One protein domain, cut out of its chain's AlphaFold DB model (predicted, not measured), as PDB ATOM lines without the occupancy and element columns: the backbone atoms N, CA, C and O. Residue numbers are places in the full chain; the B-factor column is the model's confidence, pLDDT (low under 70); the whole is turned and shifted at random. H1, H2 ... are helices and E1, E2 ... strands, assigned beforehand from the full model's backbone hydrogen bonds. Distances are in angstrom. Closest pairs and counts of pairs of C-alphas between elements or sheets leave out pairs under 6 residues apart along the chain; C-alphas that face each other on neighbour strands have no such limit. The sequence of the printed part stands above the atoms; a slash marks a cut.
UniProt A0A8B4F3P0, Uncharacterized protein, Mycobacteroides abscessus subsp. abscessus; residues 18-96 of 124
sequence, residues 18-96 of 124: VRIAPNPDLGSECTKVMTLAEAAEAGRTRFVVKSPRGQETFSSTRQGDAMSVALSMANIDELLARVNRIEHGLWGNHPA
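Overview. This is residues 18 to 96 of the 124 residues of an uncharacterized protein of Mycobacteroides abscessus subsp. abscessus (UniProt A0A8B4F3P0). A long helix, H2, packs with its first part on a small twisted sheet of three strands, and its residues 75 to 92 stick out as a long arm. At the sheet's other end, away from that arm, lie the short helix H1 and the loop of residues 23 to 35. The printed part has 79 residues, with two named helices and three named strands in the order E1, H1, E2, E3, H2; the sheet order is E1, E2, E3, antiparallel throughout, and the class is mixed, helices and strands. The whole is extended, with a radius of gyration of the C-alphas of 19.6 A and spans of 69 by 20 by 16 A, the free arm making much of the length.

Along the chain. Find C-alpha 18 at (-10.561, 25.352, 44.172), where E1, residues 18 to 22, begins; it runs 13.2 A. Past residues 23 to 35 you come to H1, residues 36 to 41, 8.7 A long. Next is E2, residues 45 to 50, 15.6 A long, beginning at C-alpha 45 at (-18.070, 34.939, 41.096). E3, residues 56 to 60, covers 11.5 A. From C-alpha 63, H2, residues 63 to 92, runs 42.6 A to C-alpha 92 at (18.115, 8.651, 59.877).

Arrangement. Look first at the sheet, which is only just strongly twisted, its C-alphas lying up to 4.4 A off the best plane. E1 and E2 are antiparallel at 139 degrees, with N 19 and O 48 within hydrogen-bond range at 2.8 A. E2 and E3 form a hairpin, antiparallel at 146 degrees, with N 47 and O 60 at 2.7 A. H1 and H2 make two layers with the sheet, helices on one face of a sheet. H2 is on the sheet at a height of 11.1 A; it lies over E2 and only just over E3, on which 3 of its C-alphas fall. It runs along the strands, at 1 degree to E2 on the local plane. The closest C-alphas of E2 and H2 are those of Phe 47 and Gln 63, 5.9 A apart. H1 is on the sheet too, and its closest C-alphas with E2 are those of Ala 39 and Thr 45, 5.8 A apart. H1 and H2 are apart. In both helices every O i to N i+4 pair is within hydrogen-bond range.

Size, cuts and confidence. The C-alphas of Lys 32 and Ala 96 are the two farthest apart, at 69.2 A. Residues 75 to 96 stand free, and the body without them spans 36 by 19 by 15 A. The printed part has no cut; E1 to H1 is a long link, and the other links are tight. The mean pLDDT of the printed part is 78.8; look for values under 70 at residues 25 to 34, 36 to 42 and 88 to 96.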
ATOM      1  N   VAL A  18      -9.992  24.219  44.900       90.50
ATOM      2  CA  VAL A  18     -10.561  25.352  44.172       90.50
ATOM      3  C   VAL A  18     -12.049  25.412  44.474       90.50
ATOM      4  O   VAL A  18     -12.783  24.454  44.240       90.50
ATOM      5  N   ARG A  19     -12.503  26.542  45.012       88.88
ATOM      6  CA  ARG A  19     -13.905  26.785  45.358       88.88
ATOM      7  C   ARG A  19     -14.411  28.015  44.637       88.88
ATOM      8  O   ARG A  19     -13.674  28.970  44.437       88.88
ATOM      9  N   ILE A  20     -15.687  28.012  44.295       88.12
ATOM     10  CA  ILE A  20     -16.354  29.208  43.792       88.12
ATOM     11  C   ILE A  20     -16.820  30.020  44.999       88.12
ATOM     12  O   ILE A  20     -17.439  29.475  45.917       88.12
ATOM     13  N   ALA A  21     -16.510  31.311  44.997       84.81
ATOM     14  CA  ALA A  21     -16.938  32.261  46.009       84.81
ATOM     15  C   ALA A  21     -17.534  33.513  45.348       84.81
ATOM     16  O   ALA A  21     -17.178  33.840  44.210       84.81
ATOM     17  N   PRO A  22     -18.412  34.246  46.049       81.69
ATOM     18  CA  PRO A  22     -18.841  35.565  45.608       81.69
ATOM     19  C   PRO A  22     -17.645  36.513  45.478       81.69
ATOM     20  O   PRO A  22     -16.673  36.419  46.239       81.69
ATOM     21  N   ASN A  23     -17.720  37.429  44.519       78.94
ATOM     22  CA  ASN A  23     -16.755  38.510  44.403       78.94
ATOM     23  C   ASN A  23     -17.101  39.620  45.423       78.94
ATOM     24  O   ASN A  23     -18.179  40.206  45.313       78.94
ATOM     25  N   PRO A  24     -16.237  39.899  46.420       70.62
ATOM     26  CA  PRO A  24     -16.525  40.890  47.458       70.62
ATOM     27  C   PRO A  24     -16.621  42.325  46.920       70.62
ATOM     28  O   PRO A  24     -17.293  43.151  47.533       70.62
ATOM     29  N   ASP A  25     -16.005  42.609  45.770       68.62
ATOM     30  CA  ASP A  25     -15.904  43.965  45.215       68.62
ATOM     31  C   ASP A  25     -17.206  44.460  44.570       68.62
ATOM     32  O   ASP A  25     -17.371  45.653  44.332       68.62
ATOM     33  N   LEU A  26     -18.152  43.559  44.289       65.25
ATOM     34  CA  LEU A  26     -19.391  43.892  43.580       65.25
ATOM     35  C   LEU A  26     -20.546  44.332  44.491       65.25
ATOM     36  O   LEU A  26     -21.621  44.647  43.986       65.25
ATOM     37  N   GLY A  27     -20.325  44.406  45.809       59.22
ATOM     38  CA  GLY A  27     -21.350  44.790  46.782       59.22
ATOM     39  C   GLY A  27     -22.534  43.810  46.839       59.22
ATOM     40  O   GLY A  27     -22.771  43.009  45.939       59.22
ATOM     41  N   SER A  28     -23.317  43.851  47.917       55.28
ATOM     42  CA  SER A  28     -24.479  42.961  48.132       55.28
ATOM     43  C   SER A  28     -25.678  43.218  47.195       55.28
ATOM     44  O   SER A  28     -26.792  42.784  47.486       55.28
ATOM     45  N   GLU A  29     -25.501  43.905  46.067       55.94
ATOM     46  CA  GLU A  29     -26.591  44.269  45.155       55.94
ATOM     47  C   GLU A  29     -26.811  43.209  44.072       55.94
ATOM     48  O   GLU A  29     -26.625  43.437  42.878       55.94
ATOM     49  N   CYS A  30     -27.187  41.995  44.473       51.50
ATOM     50  CA  CYS A  30     -27.496  40.924  43.524       51.50
ATOM     51  C   CYS A  30     -28.684  40.077  43.997       51.50
ATOM     52  O   CYS A  30     -28.525  38.946  44.438       51.50
ATOM     53  N   THR A  31     -29.899  40.609  43.857       53.19
ATOM     54  CA  THR A  31     -31.177  39.888  44.054       53.19
ATOM     55  C   THR A  31     -31.595  39.030  42.853       53.19
ATOM     56  O   THR A  31     -32.608  38.334  42.912       53.19
ATOM     57  N   LYS A  32     -30.836  39.048  41.749       61.41
ATOM     58  CA  LYS A  32     -31.143  38.260  40.550       61.41
ATOM     59  C   LYS A  32     -30.490  36.881  40.645       61.41
ATOM     60  O   LYS A  32     -29.264  36.787  40.655       61.41
ATOM     61  N   VAL A  33     -31.310  35.831  40.692       59.78
ATOM     62  CA  VAL A  33     -30.850  34.440  40.583       59.78
ATOM     63  C   VAL A  33     -30.280  34.254  39.177       59.78
ATOM     64  O   VAL A  33     -31.022  34.259  38.199       59.78
ATOM     65  N   MET A  34     -28.958  34.172  39.086       62.56
ATOM     66  CA  MET A  34     -28.213  33.892  37.859       62.56
ATOM     67  C   MET A  34     -27.655  32.475  37.931       62.56
ATOM     68  O   MET A  34     -27.337  31.976  39.015       62.56
ATOM     69  N   THR A  35     -27.515  31.829  36.778       72.88
ATOM     70  CA  THR A  35     -26.749  30.584  36.689       72.88
ATOM     71  C   THR A  35     -25.265  30.855  36.967       72.88
ATOM     72  O   THR A  35     -24.786  31.985  36.869       72.88
ATOM     73  N   LEU A  36     -24.507  29.813  37.320       67.00
ATOM     74  CA  LEU A  36     -23.081  29.947  37.633       67.00
ATOM     75  C   LEU A  36     -22.266  30.507  36.452       67.00
ATOM     76  O   LEU A  36     -21.354  31.299  36.669       67.00
ATOM     77  N   ALA A  37     -22.601  30.111  35.221       69.94
ATOM     78  CA  ALA A  37     -21.934  30.599  34.014       69.94
ATOM     79  C   ALA A  37     -22.186  32.101  33.810       69.94
ATOM     80  O   ALA A  37     -21.239  32.864  33.642       69.94
ATOM     81  N   GLU A  38     -23.440  32.537  33.943       68.94
ATOM     82  CA  GLU A  38     -23.817  33.952  33.848       68.94
ATOM     83  C   GLU A  38     -23.183  34.789  34.965       68.94
ATOM     84  O   GLU A  38     -22.756  35.919  34.740       68.94
ATOM     85  N   ALA A  39     -23.083  34.242  36.179       67.50
ATOM     86  CA  ALA A  39     -22.438  34.921  37.296       67.50
ATOM     87  C   ALA A  39     -20.914  35.044  37.102       67.50
ATOM     88  O   ALA A  39     -20.331  36.060  37.488       67.50
ATOM     89  N   ALA A  40     -20.275  34.051  36.478       67.56
ATOM     90  CA  ALA A  40     -18.859  34.101  36.123       67.56
ATOM     91  C   ALA A  40     -18.588  35.106  34.993       67.56
ATOM     92  O   ALA A  40     -17.674  35.920  35.123       67.56
ATOM     93  N   GLU A  41     -19.410  35.115  33.938       68.75
ATOM     94  CA  GLU A  41     -19.326  36.106  32.853       68.75
ATOM     95  C   GLU A  41     -19.585  37.533  33.349       68.75
ATOM     96  O   GLU A  41     -18.898  38.470  32.946       68.75
ATOM     97  N   ALA A  42     -20.516  37.702  34.291       69.75
ATOM     98  CA  ALA A  42     -20.794  38.983  34.933       69.75
ATOM     99  C   ALA A  42     -19.745  39.390  35.989       69.75
ATOM    100  O   ALA A  42     -19.935  40.394  36.678       69.75
ATOM    101  N   GLY A  43     -18.674  38.606  36.182       72.19
ATOM    102  CA  GLY A  43     -17.622  38.871  37.170       72.19
ATOM    103  C   GLY A  43     -18.072  38.778  38.636       72.19
ATOM    104  O   GLY A  43     -17.321  39.162  39.535       72.19
ATOM    105  N   ARG A  44     -19.285  38.263  38.889       77.75
ATOM    106  CA  ARG A  44     -19.937  38.151  40.210       77.75
ATOM    107  C   ARG A  44     -19.395  37.008  41.052       77.75
ATOM    108  O   ARG A  44     -19.552  37.009  42.274       77.75
ATOM    109  N   THR A  45     -18.742  36.045  40.419       81.31
ATOM    110  CA  THR A  45     -18.070  34.939  41.096       81.31
ATOM    111  C   THR A  45     -16.579  34.957  40.819       81.31
ATOM    112  O   THR A  45     -16.142  35.276  39.714       81.31
ATOM    113  N   ARG A  46     -15.804  34.537  41.814       86.75
ATOM    114  CA  ARG A  46     -14.372  34.270  41.695       86.75
ATOM    115  C   ARG A  46     -14.058  32.848  42.144       86.75
ATOM    116  O   ARG A  46     -14.767  32.259  42.960       86.75
ATOM    117  N   PHE A  47     -12.974  32.310  41.619       89.00
ATOM    118  CA  PHE A  47     -12.402  31.034  42.006       89.00
ATOM    119  C   PHE A  47     -11.337  31.280  43.065       89.00
ATOM    120  O   PHE A  47     -10.398  32.044  42.854       89.00
ATOM    121  N   VAL A  48     -11.498  30.638  44.210       91.56
ATOM    122  CA  VAL A  48     -10.653  30.762  45.389       91.56
ATOM    123  C   VAL A  48      -9.884  29.467  45.581       91.56
ATOM    124  O   VAL A  48     -10.482  28.397  45.668       91.56
ATOM    125  N   VAL A  49      -8.565  29.576  45.700       92.00
ATOM    126  CA  VAL A  49      -7.681  28.474  46.061       92.00
ATOM    127  C   VAL A  49      -7.495  28.468  47.573       92.00
ATOM    128  O   VAL A  49      -6.992  29.431  48.167       92.00
ATOM    129  N   LYS A  50      -7.891  27.365  48.205       93.50
ATOM    130  CA  LYS A  50      -7.679  27.116  49.628       93.50
ATOM    131  C   LYS A  50      -6.539  26.134  49.836       93.50
ATOM    132  O   LYS A  50      -6.455  25.113  49.159       93.50
ATOM    133  N   SER A  51      -5.689  26.449  50.804       90.38
ATOM    134  CA  SER A  51      -4.641  25.552  51.283       90.38
ATOM    135  C   SER A  51      -5.229  24.343  52.021       90.38
ATOM    136  O   SER A  51      -6.355  24.421  52.523       90.38
ATOM    137  N   PRO A  52      -4.435  23.276  52.233       88.94
ATOM    138  CA  PRO A  52      -4.786  22.146  53.099       88.94
ATOM    139  C   PRO A  52      -5.267  22.525  54.504       88.94
ATOM    140  O   PRO A  52      -5.951  21.738  55.153       88.94
ATOM    141  N   ARG A  53      -4.914  23.729  54.979       85.56
ATOM    142  CA  ARG A  53      -5.312  24.288  56.281       85.56
ATOM    143  C   ARG A  53      -6.623  25.084  56.228       85.56
ATOM    144  O   ARG A  53      -6.993  25.703  57.220       85.56
ATOM    145  N   GLY A  54      -7.293  25.127  55.076       84.62
ATOM    146  CA  GLY A  54      -8.549  25.851  54.861       84.62
ATOM    147  C   GLY A  54      -8.398  27.360  54.622       84.62
ATOM    148  O   GLY A  54      -9.402  28.036  54.402       84.62
ATOM    149  N   GLN A  55      -7.169  27.890  54.632       88.88
ATOM    150  CA  GLN A  55      -6.876  29.306  54.370       88.88
ATOM    151  C   GLN A  55      -6.980  29.612  52.874       88.88
ATOM    152  O   GLN A  55      -6.402  28.881  52.071       88.88
ATOM    153  N   GLU A  56      -7.673  30.693  52.514       90.50
ATOM    154  CA  GLU A  56      -7.632  31.266  51.165       90.50
ATOM    155  C   GLU A  56      -6.237  31.845  50.905       90.50
ATOM    156  O   GLU A  56      -5.710  32.612  51.703       90.50
ATOM    157  N   THR A  57      -5.625  31.424  49.804       89.38
ATOM    158  CA  THR A  57      -4.232  31.765  49.452       89.38
ATOM    159  C   THR A  57      -4.135  32.512  48.134       89.38
ATOM    160  O   THR A  57      -3.231  33.316  47.941       89.38
ATOM    161  N   PHE A  58      -5.073  32.253  47.227       92.69
ATOM    162  CA  PHE A  58      -5.147  32.888  45.926       92.69
ATOM    163  C   PHE A  58      -6.604  32.974  45.484       92.69
ATOM    164  O   PHE A  58      -7.416  32.111  45.823       92.69
ATOM    165  N   SER A  59      -6.933  33.990  44.692       90.69
ATOM    166  CA  SER A  59      -8.235  34.098  44.048       90.69
ATOM    167  C   SER A  59      -8.103  34.699  42.656       90.69
ATOM    168  O   SER A  59      -7.308  35.616  42.470       90.69
ATOM    169  N   SER A  60      -8.909  34.230  41.708       89.06
ATOM    170  CA  SER A  60      -8.984  34.780  40.351       89.06
ATOM    171  C   SER A  60     -10.417  34.735  39.832       89.06
ATOM    172  O   SER A  60     -11.200  33.869  40.213       89.06
ATOM    173  N   THR A  61     -10.773  35.643  38.929       87.19
ATOM    174  CA  THR A  61     -12.025  35.559  38.161       87.19
ATOM    175  C   THR A  61     -11.961  34.479  37.079       87.19
ATOM    176  O   THR A  61     -12.995  34.014  36.606       87.19
ATOM    177  N   ARG A  62     -10.755  34.019  36.715       86.25
ATOM    178  CA  ARG A  62     -10.529  32.964  35.723       86.25
ATOM    179  C   ARG A  62     -10.314  31.615  36.402       86.25
ATOM    180  O   ARG A  62      -9.385  31.440  37.191       86.25
ATOM    181  N   GLN A  63     -11.135  30.632  36.034       85.75
ATOM    182  CA  GLN A  63     -11.033  29.267  36.559       85.75
ATOM    183  C   GLN A  63      -9.676  28.624  36.256       85.75
ATOM    184  O   GLN A  63      -9.092  27.989  37.132       85.75
ATOM    185  N   GLY A  64      -9.174  28.795  35.026       87.88
ATOM    186  CA  GLY A  64      -7.912  28.200  34.576       87.88
ATOM    187  C   GLY A  64      -6.725  28.614  35.446       87.88
ATOM    188  O   GLY A  64      -5.943  27.760  35.857       87.88
ATOM    189  N   ASP A  65      -6.651  29.894  35.814       91.31
ATOM    190  CA  ASP A  65      -5.582  30.424  36.663       91.31
ATOM    191  C   ASP A  65      -5.631  29.794  38.061       91.31
ATOM    192  O   ASP A  65      -4.622  29.302  38.564       91.31
ATOM    193  N   ALA A  66      -6.819  29.743  38.676       91.19
ATOM    194  CA  ALA A  66      -7.001  29.139  39.995       91.19
ATOM    195  C   ALA A  66      -6.667  27.635  39.997       91.19
ATOM    196  O   ALA A  66      -6.001  27.150  40.913       91.19
ATOM    197  N   MET A  67      -7.073  26.906  38.953       91.19
ATOM    198  CA  MET A  67      -6.732  25.488  38.780       91.19
ATOM    199  C   MET A  67      -5.227  25.276  38.597       91.19
ATOM    200  O   MET A  67      -4.657  24.383  39.223       91.19
ATOM    201  N   SER A  68      -4.570  26.111  37.787       93.56
ATOM    202  CA  SER A  68      -3.121  26.038  37.567       93.56
ATOM    203  C   SER A  68      -2.341  26.290  38.856       93.56
ATOM    204  O   SER A  68      -1.379  25.574  39.149       93.56
ATOM    205  N   VAL A  69      -2.764  27.274  39.658       92.62
ATOM    206  CA  VAL A  69      -2.154  27.562  40.965       92.62
ATOM    207  C   VAL A  69      -2.349  26.390  41.925       92.62
ATOM    208  O   VAL A  69      -1.371  25.922  42.504       92.62
ATOM    209  N   ALA A  70      -3.572  25.865  42.057       92.38
ATOM    210  CA  ALA A  70      -3.846  24.735  42.944       92.38
ATOM    211  C   ALA A  70      -3.012  23.492  42.582       92.38
ATOM    212  O   ALA A  70      -2.441  22.853  43.468       92.38
ATOM    213  N   LEU A  71      -2.882  23.184  41.286       92.38
ATOM    214  CA  LEU A  71      -2.050  22.079  40.807       92.38
ATOM    215  C   LEU A  71      -0.563  22.312  41.104       92.38
ATOM    216  O   LEU A  71       0.131  21.407  41.564       92.38
ATOM    217  N   SER A  72      -0.078  23.532  40.872       94.19
ATOM    218  CA  SER A  72       1.323  23.885  41.121       94.19
ATOM    219  C   SER A  72       1.678  23.739  42.600       94.19
ATOM    220  O   SER A  72       2.713  23.166  42.930       94.19
ATOM    221  N   MET A  73       0.795  24.191  43.494       93.62
ATOM    222  CA  MET A  73       0.995  24.062  44.938       93.62
ATOM    223  C   MET A  73       0.968  22.602  45.400       93.62
ATOM    224  O   MET A  73       1.817  22.198  46.192       93.62
ATOM    225  N   ALA A  74       0.064  21.785  44.853       90.25
ATOM    226  CA  ALA A  74       0.038  20.352  45.143       90.25
ATOM    227  C   ALA A  74       1.347  19.650  44.728       90.25
ATOM    228  O   ALA A  74       1.874  18.834  45.486       90.25
ATOM    229  N   ASN A  75       1.906  20.003  43.567       90.56
ATOM    230  CA  ASN A  75       3.184  19.454  43.103       90.56
ATOM    231  C   ASN A  75       4.360  19.890  43.992       90.56
ATOM    232  O   ASN A  75       5.248  19.086  44.274       90.56
ATOM    233  N   ILE A  76       4.370  21.147  44.451       91.69
ATOM    234  CA  ILE A  76       5.393  21.651  45.381       91.69
ATOM    235  C   ILE A  76       5.341  20.874  46.699       91.69
ATOM    236  O   ILE A  76       6.377  20.393  47.159       91.69
ATOM    237  N   ASP A  77       4.153  20.691  47.276       88.81
ATOM    238  CA  ASP A  77       3.987  19.923  48.514       88.81
ATOM    239  C   ASP A  77       4.465  18.476  48.353       88.81
ATOM    240  O   ASP A  77       5.122  17.925  49.242       88.81
ATOM    241  N   GLU A  78       4.193  17.860  47.201       89.62
ATOM    242  CA  GLU A  78       4.690  16.521  46.908       89.62
ATOM    243  C   GLU A  78       6.223  16.480  46.826       89.62
ATOM    244  O   GLU A  78       6.849  15.576  47.391       89.62
ATOM    245  N   LEU A  79       6.845  17.455  46.157       91.94
ATOM    246  CA  LEU A  79       8.302  17.560  46.068       91.94
ATOM    247  C   LEU A  79       8.933  17.744  47.449       91.94
ATOM    248  O   LEU A  79       9.874  17.024  47.781       91.94
ATOM    249  N   LEU A  80       8.378  18.622  48.286       87.81
ATOM    250  CA  LEU A  80       8.835  18.816  49.665       87.81
ATOM    251  C   LEU A  80       8.692  17.533  50.494       87.81
ATOM    252  O   LEU A  80       9.610  17.147  51.216       87.81
ATOM    253  N   ALA A  81       7.581  16.805  50.342       84.81
ATOM    254  CA  ALA A  81       7.388  15.521  51.012       84.81
ATOM    255  C   ALA A  81       8.369  14.440  50.522       84.81
ATOM    256  O   ALA A  81       8.771  13.561  51.291       84.81
ATOM    257  N   ARG A  82       8.757  14.463  49.242       82.69
ATOM    258  CA  ARG A  82       9.800  13.576  48.699       82.69
ATOM    259  C   ARG A  82      11.175  13.943  49.261       82.69
ATOM    260  O   ARG A  82      11.861  13.042  49.734       82.69
ATOM    261  N   VAL A  83      11.538  15.226  49.286       87.12
ATOM    262  CA  VAL A  83      12.812  15.706  49.856       87.12
ATOM    263  C   VAL A  83      12.923  15.327  51.330       87.12
ATOM    264  O   VAL A  83      13.880  14.653  51.699       87.12
ATOM    265  N   ASN A  84      11.902  15.611  52.142       80.69
ATOM    266  CA  ASN A  84      11.902  15.238  53.559       80.69
ATOM    267  C   ASN A  84      12.076  13.725  53.758       80.69
ATOM    268  O   ASN A  84      12.807  13.293  54.646       80.69
ATOM    269  N   ARG A  85      11.446  12.886  52.922       78.31
ATOM    270  CA  ARG A  85      11.643  11.427  52.985       78.31
ATOM    271  C   ARG A  85      13.077  11.014  52.654       78.31
ATOM    272  O   ARG A  85      13.603  10.120  53.313       78.31
ATOM    273  N   ILE A  86      13.699  11.645  51.659       82.69
ATOM    274  CA  ILE A  86      15.096  11.386  51.285       82.69
ATOM    275  C   ILE A  86      16.029  11.818  52.420       82.69
ATOM    276  O   ILE A  86      16.881  11.034  52.832       82.69
ATOM    277  N   GLU A  87      15.836  13.014  52.974       75.50
ATOM    278  CA  GLU A  87      16.620  13.514  54.104       75.50
ATOM    279  C   GLU A  87      16.488  12.598  55.322       75.50
ATOM    280  O   GLU A  87      17.493  12.146  55.871       75.50
ATOM    281  N   HIS A  88      15.268  12.227  55.711       68.31
ATOM    282  CA  HIS A  88      15.064  11.280  56.805       68.31
ATOM    283  C   HIS A  88      15.661   9.896  56.511       68.31
ATOM    284  O   HIS A  88      16.158   9.245  57.429       68.31
ATOM    285  N   GLY A  89      15.666   9.447  55.253       68.94
ATOM    286  CA  GLY A  89      16.289   8.188  54.843       68.94
ATOM    287  C   GLY A  89      17.822   8.211  54.887       68.94
ATOM    288  O   GLY A  89      18.429   7.220  55.298       68.94
ATOM    289  N   LEU A  90      18.442   9.330  54.503       65.06
ATOM    290  CA  LEU A  90      19.899   9.516  54.478       65.06
ATOM    291  C   LEU A  90      20.460   9.805  55.876       65.06
ATOM    292  O   LEU A  90      21.396   9.142  56.321       65.06
ATOM    293  N   TRP A  91      19.857  10.747  56.601       58.12
ATOM    294  CA  TRP A  91      20.315  11.160  57.929       58.12
ATOM    295  C   TRP A  91      19.830  10.216  59.037       58.12
ATOM    296  O   TRP A  91      20.564   9.959  59.989       58.12
ATOM    297  N   GLY A  92      18.641   9.619  58.905       57.88
ATOM    298  CA  GLY A  92      18.115   8.651  59.877       57.88
ATOM    299  C   GLY A  92      18.831   7.293  59.865       57.88
ATOM    300  O   GLY A  92      18.809   6.573  60.864       57.88
ATOM    301  N   ASN A  93      19.510   6.946  58.765       57.16
ATOM    302  CA  ASN A  93      20.332   5.737  58.658       57.16
ATOM    303  C   ASN A  93      21.827   5.975  58.914       57.16
ATOM    304  O   ASN A  93      22.584   5.002  58.965       57.16
ATOM    305  N   HIS A  94      22.259   7.225  59.108       51.88
ATOM    306  CA  HIS A  94      23.666   7.545  59.319       51.88
ATOM    307  C   HIS A  94      24.151   6.984  60.676       51.88
ATOM    308  O   HIS A  94      23.612   7.353  61.728       51.88
ATOM    309  N   PRO A  95      25.168   6.099  60.707       57.00
ATOM    310  CA  PRO A  95      25.603   5.424  61.933       57.00
ATOM    311  C   PRO A  95      26.077   6.394  63.030       57.00
ATOM    312  O   PRO A  95      25.870   6.114  64.209       57.00
ATOM    313  N   ALA A  96      26.608   7.571  62.667       57.03
ATOM    314  CA  ALA A  96      27.002   8.596  63.643       57.03
ATOM    315  C   ALA A  96      25.812   9.262  64.371       57.03
ATOM    316  O   ALA A  96      25.977   9.733  65.491       57.03
TER     317      ALA A  96